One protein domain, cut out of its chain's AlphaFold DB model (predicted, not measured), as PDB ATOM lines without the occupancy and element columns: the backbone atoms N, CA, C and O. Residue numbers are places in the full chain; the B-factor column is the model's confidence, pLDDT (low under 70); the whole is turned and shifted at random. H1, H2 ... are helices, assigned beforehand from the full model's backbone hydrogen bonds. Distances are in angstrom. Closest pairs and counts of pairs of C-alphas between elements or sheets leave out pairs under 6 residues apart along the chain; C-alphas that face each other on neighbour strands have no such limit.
ATOM      1  N   ARG A 131     -49.585 -31.658 -45.986       78.31
ATOM      2  CA  ARG A 131     -49.850 -31.885 -44.562       78.31
ATOM      3  C   ARG A 131     -49.438 -30.675 -43.718       78.31
ATOM      4  O   ARG A 131     -50.194 -30.245 -42.856       78.31
ATOM      5  N   SER A 132     -48.288 -30.087 -44.020       81.06
ATOM      6  CA  SER A 132     -47.765 -28.883 -43.373       81.06
ATOM      7  C   SER A 132     -48.645 -27.667 -43.656       81.06
ATOM      8  O   SER A 132     -48.845 -26.841 -42.773       81.06
ATOM      9  N   GLN A 133     -49.230 -27.578 -44.856       79.50
ATOM     10  CA  GLN A 133     -50.205 -26.532 -45.184       79.50
ATOM     11  C   GLN A 133     -51.468 -26.615 -44.324       79.50
ATOM     12  O   GLN A 133     -51.922 -25.582 -43.844       79.50
ATOM     13  N   VAL A 134     -52.003 -27.819 -44.097       81.06
ATOM     14  CA  VAL A 134     -53.191 -28.017 -43.248       81.06
ATOM     15  C   VAL A 134     -52.906 -27.573 -41.813       81.06
ATOM     16  O   VAL A 134     -53.655 -26.769 -41.268       81.06
ATOM     17  N   TYR A 135     -51.782 -28.003 -41.231       81.81
ATOM     18  CA  TYR A 135     -51.415 -27.594 -39.871       81.81
ATOM     19  C   TYR A 135     -51.190 -26.086 -39.746       81.81
ATOM     20  O   TYR A 135     -51.625 -25.469 -38.778       81.81
ATOM     21  N   LEU A 136     -50.535 -25.465 -40.730       80.94
ATOM     22  CA  LEU A 136     -50.319 -24.021 -40.707       80.94
ATOM     23  C   LEU A 136     -51.635 -23.256 -40.845       80.94
ATOM     24  O   LEU A 136     -51.802 -22.257 -40.156       80.94
ATOM     25  N   GLN A 137     -52.583 -23.737 -41.652       80.50
ATOM     26  CA  GLN A 137     -53.917 -23.141 -41.763       80.50
ATOM     27  C   GLN A 137     -54.708 -23.222 -40.448       80.50
ATOM     28  O   GLN A 137     -55.347 -22.247 -40.050       80.50
ATOM     29  N   GLU A 138     -54.632 -24.344 -39.733       82.38
ATOM     30  CA  GLU A 138     -55.230 -24.470 -38.398       82.38
ATOM     31  C   GLU A 138     -54.615 -23.467 -37.414       82.38
ATOM     32  O   GLU A 138     -55.338 -22.766 -36.707       82.38
ATOM     33  N   ILE A 139     -53.287 -23.317 -37.429       80.38
ATOM     34  CA  ILE A 139     -52.585 -22.348 -36.578       80.38
ATOM     35  C   ILE A 139     -52.975 -20.913 -36.944       80.38
ATOM     36  O   ILE A 139     -53.208 -20.105 -36.043       80.38
ATOM     37  N   THR A 140     -53.103 -20.577 -38.232       82.38
ATOM     38  CA  THR A 140     -53.557 -19.239 -38.645       82.38
ATOM     39  C   THR A 140     -54.977 -18.945 -38.174       82.38
ATOM     40  O   THR A 140     -55.252 -17.834 -37.729       82.38
ATOM     41  N   ASN A 141     -55.861 -19.950 -38.176       80.88
ATOM     42  CA  ASN A 141     -57.234 -19.798 -37.691       80.88
ATOM     43  C   ASN A 141     -57.293 -19.556 -36.175       80.88
ATOM     44  O   ASN A 141     -58.187 -18.862 -35.702       80.88
ATOM     45  N   ILE A 142     -56.343 -20.110 -35.416       86.38
ATOM     46  CA  ILE A 142     -56.261 -19.943 -33.958       86.38
ATOM     47  C   ILE A 142     -55.583 -18.617 -33.581       86.38
ATOM     48  O   ILE A 142     -55.975 -17.970 -32.615       86.38
ATOM     49  N   THR A 143     -54.554 -18.210 -34.327       81.62
ATOM     50  CA  THR A 143     -53.661 -17.101 -33.941       81.62
ATOM     51  C   THR A 143     -53.951 -15.781 -34.653       81.62
ATOM     52  O   THR A 143     -53.367 -14.765 -34.292       81.62
ATOM     53  N   SER A 144     -54.842 -15.772 -35.650       82.75
ATOM     54  CA  SER A 144     -55.084 -14.635 -36.557       82.75
ATOM     55  C   SER A 144     -53.840 -14.139 -37.316       82.75
ATOM     56  O   SER A 144     -53.889 -13.084 -37.945       82.75
ATOM     57  N   PHE A 145     -52.729 -14.880 -37.282       82.81
ATOM     58  CA  PHE A 145     -51.528 -14.574 -38.056       82.81
ATOM     59  C   PHE A 145     -51.617 -15.162 -39.458       82.81
ATOM     60  O   PHE A 145     -52.235 -16.202 -39.679       82.81
ATOM     61  N   SER A 146     -50.946 -14.527 -40.414       83.75
ATOM     62  CA  SER A 146     -50.731 -15.116 -41.734       83.75
ATOM     63  C   SER A 146     -49.738 -16.283 -41.664       83.75
ATOM     64  O   SER A 146     -48.870 -16.341 -40.792       83.75
ATOM     65  N   ILE A 147     -49.810 -17.207 -42.631       78.19
ATOM     66  CA  ILE A 147     -48.878 -18.347 -42.719       78.19
ATOM     67  C   ILE A 147     -47.417 -17.858 -42.753       78.19
ATOM     68  O   ILE A 147     -46.537 -18.476 -42.154       78.19
ATOM     69  N   GLU A 148     -47.150 -16.729 -43.418       78.56
ATOM     70  CA  GLU A 148     -45.809 -16.140 -43.468       78.56
ATOM     71  C   GLU A 148     -45.317 -15.657 -42.099       78.56
ATOM     72  O   GLU A 148     -44.139 -15.820 -41.785       78.56
ATOM     73  N   GLU A 149     -46.192 -15.075 -41.282       78.75
ATOM     74  CA  GLU A 149     -45.858 -14.604 -39.934       78.75
ATOM     75  C   GLU A 149     -45.621 -15.769 -38.975       78.75
ATOM     76  O   GLU A 149     -44.629 -15.764 -38.247       78.75
ATOM     77  N   VAL A 150     -46.457 -16.812 -39.042       81.19
ATOM     78  CA  VAL A 150     -46.273 -18.045 -38.258       81.19
ATOM     79  C   VAL A 150     -44.905 -18.667 -38.551       81.19
ATOM     80  O   VAL A 150     -44.166 -19.016 -37.631       81.19
ATOM     81  N   LEU A 151     -44.523 -18.753 -39.828       80.38
ATOM     82  CA  LEU A 151     -43.239 -19.330 -40.229       80.38
ATOM     83  C   LEU A 151     -42.051 -18.452 -39.831       80.38
ATOM     84  O   LEU A 151     -41.042 -18.976 -39.364       80.38
ATOM     85  N   LYS A 152     -42.157 -17.125 -39.965       80.81
ATOM     86  CA  LYS A 152     -41.110 -16.195 -39.509       80.81
ATOM     87  C   LYS A 152     -40.881 -16.302 -38.001       80.81
ATOM     88  O   LYS A 152     -39.729 -16.366 -37.570       80.81
ATOM     89  N   ASN A 153     -41.955 -16.386 -37.218       83.12
ATOM     90  CA  ASN A 153     -41.875 -16.532 -35.767       83.12
ATOM     91  C   ASN A 153     -41.261 -17.880 -35.372       83.12
ATOM     92  O   ASN A 153     -40.340 -17.907 -34.560       83.12
ATOM     93  N   ALA A 154     -41.683 -18.975 -36.009       80.94
ATOM     94  CA  ALA A 154     -41.126 -20.305 -35.763       80.94
ATOM     95  C   ALA A 154     -39.624 -20.387 -36.094       80.94
ATOM     96  O   ALA A 154     -38.850 -20.979 -35.342       80.94
ATOM     97  N   ILE A 155     -39.190 -19.761 -37.194       79.12
ATOM     98  CA  ILE A 155     -37.769 -19.682 -37.568       79.12
ATOM     99  C   ILE A 155     -36.978 -18.893 -36.515       79.12
ATOM    100  O   ILE A 155     -35.902 -19.328 -36.104       79.12
ATOM    101  N   SER A 156     -37.513 -17.761 -36.050       77.81
ATOM    102  CA  SER A 156     -36.888 -16.946 -35.000       77.81
ATOM    103  C   SER A 156     -36.749 -17.714 -33.678       77.81
ATOM    104  O   SER A 156     -35.678 -17.731 -33.065       77.81
ATOM    105  N   GLU A 157     -37.803 -18.420 -33.263       82.19
ATOM    106  CA  GLU A 157     -37.807 -19.234 -32.045       82.19
ATOM    107  C   GLU A 157     -36.816 -20.405 -32.138       82.19
ATOM    108  O   GLU A 157     -36.066 -20.660 -31.195       82.19
ATOM    109  N   TYR A 158     -36.751 -21.080 -33.290       77.19
ATOM    110  CA  TYR A 158     -35.792 -22.157 -33.538       77.19
ATOM    111  C   TYR A 158     -34.342 -21.670 -33.442       77.19
ATOM    112  O   TYR A 158     -33.518 -22.297 -32.775       77.19
ATOM    113  N   HIS A 159     -34.029 -20.523 -34.051       72.56
ATOM    114  CA  HIS A 159     -32.700 -19.924 -33.937       72.56
ATOM    115  C   HIS A 159     -32.359 -19.553 -32.493       72.56
ATOM    116  O   HIS A 159     -31.251 -19.836 -32.043       72.56
ATOM    117  N   SER A 160     -33.320 -18.997 -31.756       74.88
ATOM    118  CA  SER A 160     -33.137 -18.620 -30.352       74.88
ATOM    119  C   SER A 160     -32.858 -19.844 -29.470       74.88
ATOM    120  O   SER A 160     -31.926 -19.823 -28.670       74.88
ATOM    121  N   LYS A 161     -33.587 -20.951 -29.673       75.81
ATOM    122  CA  LYS A 161     -33.349 -22.226 -28.970       75.81
ATOM    123  C   LYS A 161     -31.974 -22.819 -29.277       75.81
ATOM    124  O   LYS A 161     -31.289 -23.241 -28.354       75.81
ATOM    125  N   ILE A 162     -31.535 -22.797 -30.539       75.81
ATOM    126  CA  ILE A 162     -30.193 -23.279 -30.914       75.81
ATOM    127  C   ILE A 162     -29.090 -22.473 -30.227       75.81
ATOM    128  O   ILE A 162     -28.092 -23.053 -29.802       75.81
ATOM    129  N   LEU A 163     -29.230 -21.146 -30.160       68.19
ATOM    130  CA  LEU A 163     -28.258 -20.290 -29.479       68.19
ATOM    131  C   LEU A 163     -28.153 -20.656 -27.993       68.19
ATOM    132  O   LEU A 163     -27.055 -20.923 -27.514       68.19
ATOM    133  N   VAL A 164     -29.291 -20.796 -27.312       68.06
ATOM    134  CA  VAL A 164     -29.337 -21.200 -25.898       68.06
ATOM    135  C   VAL A 164     -28.749 -22.604 -25.684       68.06
ATOM    136  O   VAL A 164     -27.983 -22.823 -24.751       68.06
ATOM    137  N   GLU A 165     -29.038 -23.571 -26.558       72.31
ATOM    138  CA  GLU A 165     -28.470 -24.925 -26.461       72.31
ATOM    139  C   GLU A 165     -26.947 -24.958 -26.643       72.31
ATOM    140  O   GLU A 165     -26.275 -25.796 -26.034       72.31
ATOM    141  N   LYS A 166     -26.390 -24.064 -27.469       69.88
ATOM    142  CA  LYS A 166     -24.937 -23.916 -27.623       69.88
ATOM    143  C   LYS A 166     -24.297 -23.345 -26.364       69.88
ATOM    144  O   LYS A 166     -23.348 -23.939 -25.867       69.88
ATOM    145  N   GLU A 167     -24.868 -22.284 -25.801       67.56
ATOM    146  CA  GLU A 167     -24.386 -21.683 -24.550       67.56
ATOM    147  C   GLU A 167     -24.452 -22.678 -23.374       67.56
ATOM    148  O   GLU A 167     -23.535 -22.768 -22.555       67.56
ATOM    149  N   ILE A 168     -25.497 -23.511 -23.312       66.50
ATOM    150  CA  ILE A 168     -25.620 -24.575 -22.301       66.50
ATOM    151  C   ILE A 168     -24.563 -25.676 -22.495       66.50
ATOM    152  O   ILE A 168     -24.086 -26.254 -21.517       66.50
ATOM    153  N   LYS A 169     -24.188 -26.005 -23.736       68.19
ATOM    154  CA  LYS A 169     -23.106 -26.969 -23.998       68.19
ATOM    155  C   LYS A 169     -21.744 -26.404 -23.611       68.19
ATOM    156  O   LYS A 169     -20.999 -27.093 -22.924       68.19
ATOM    157  N   GLU A 170     -21.465 -25.157 -23.969       64.06
ATOM    158  CA  GLU A 170     -20.209 -24.479 -23.626       64.06
ATOM    159  C   GLU A 170     -20.041 -24.342 -22.102       64.06
ATOM    160  O   GLU A 170     -18.984 -24.648 -21.557       64.06
ATOM    161  N   THR A 171     -21.105 -23.992 -21.373       60.16
ATOM    162  CA  THR A 171     -21.072 -23.928 -19.898       60.16
ATOM    163  C   THR A 171     -20.907 -25.299 -19.233       60.16
ATOM    164  O   THR A 171     -20.202 -25.412 -18.228       60.16
ATOM    165  N   LYS A 172     -21.490 -26.367 -19.799       60.00
ATOM    166  CA  LYS A 172     -21.263 -27.744 -19.328       60.00
ATOM    167  C   LYS A 172     -19.833 -28.212 -19.575       60.00
ATOM    168  O   LYS A 172     -19.259 -28.825 -18.680       60.00
ATOM    169  N   GLU A 173     -19.246 -27.900 -20.728       57.50
ATOM    170  CA  GLU A 173     -17.840 -28.206 -21.016       57.50
ATOM    171  C   GLU A 173     -16.906 -27.502 -20.027       57.50
ATOM    172  O   GLU A 173     -16.032 -28.153 -19.464       57.50
ATOM    173  N   ILE A 174     -17.156 -26.231 -19.701       56.22
ATOM    174  CA  ILE A 174     -16.380 -25.488 -18.691       56.22
ATOM    175  C   ILE A 174     -16.495 -26.129 -17.294       56.22
ATOM    176  O   ILE A 174     -15.503 -26.202 -16.571       56.22
ATOM    177  N   SER A 175     -17.671 -26.650 -16.921       52.53
ATOM    178  CA  SER A 175     -17.884 -27.303 -15.617       52.53
ATOM    179  C   SER A 175     -17.170 -28.656 -15.457       52.53
ATOM    180  O   SER A 175     -16.897 -29.073 -14.334       52.53
ATOM    181  N   ILE A 176     -16.834 -29.333 -16.563       52.84
ATOM    182  CA  ILE A 176     -16.113 -30.620 -16.554       52.84
ATOM    183  C   ILE A 176     -14.610 -30.415 -16.283       52.84
ATOM    184  O   ILE A 176     -13.946 -31.332 -15.809       52.84
ATOM    185  N   PHE A 177     -14.076 -29.209 -16.507       49.19
ATOM    186  CA  PHE A 177     -12.668 -28.870 -16.255       49.19
ATOM    187  C   PHE A 177     -12.397 -28.266 -14.861       49.19
ATOM    188  O   PHE A 177     -11.292 -27.784 -14.620       49.19
ATOM    189  N   GLN A 178     -13.376 -28.265 -13.945       49.81
ATOM    190  CA  GLN A 178     -13.244 -27.692 -12.591       49.81
ATOM    191  C   GLN A 178     -13.238 -28.716 -11.435       49.81
ATOM    192  O   GLN A 178     -13.478 -28.325 -10.293       49.81
TER     193      GLN A 178
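Overview. This is residues 131 to 178 of the 179 residues of an uncharacterized protein of Calothrix sp. HK-06 (UniProt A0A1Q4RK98). A long helix, H2, starts beside the middle of a short one, H1, where its residues 147 to 150 touch residues 136 to 140 of H1, and runs off about perpendicular to it as a long arm, of which residues 152 to 176, with 177 and 178 after them, stick out alone. The printed part has 48 residues with two named helices, H1 then H2, and no named strand; its class is all helix. It is extended, with a radius of gyration of the C-alphas of 16.9 A and spans of 51 by 18 by 14 A.

Along the chain. Find C-alpha 131 at (-49.850, -31.885, -44.562), where H1, residues 131 to 143, begins; it runs 18.6 A. After a tight link of 3 residues, find C-alpha 147 at (-48.878, -18.347, -42.719); from there H2, residues 147 to 176, runs 43.7 A to C-alpha 176 at (-16.113, -30.620, -16.554).

Arrangement. Look at Leu 136 and Ile 147, whose C-alphas, 6.2 A apart, are the closest of H1 and H2. The helices touch there, H1 with residues 136 to 140 alone and H2 with residues 147 to 150 alone. Their lines are about perpendicular, at 83 degrees. In H1 and H2 every O i to N i+4 pair is within hydrogen-bond range.

Size, cuts and confidence. The two C-alphas farthest apart, those of Asn 141 and Gln 178, are 51.3 A apart. The printed part has no cut. In the B-factor column the mean pLDDT of the printed part is 73.9, with residues 163 to 164 and 166 to 178 under 70.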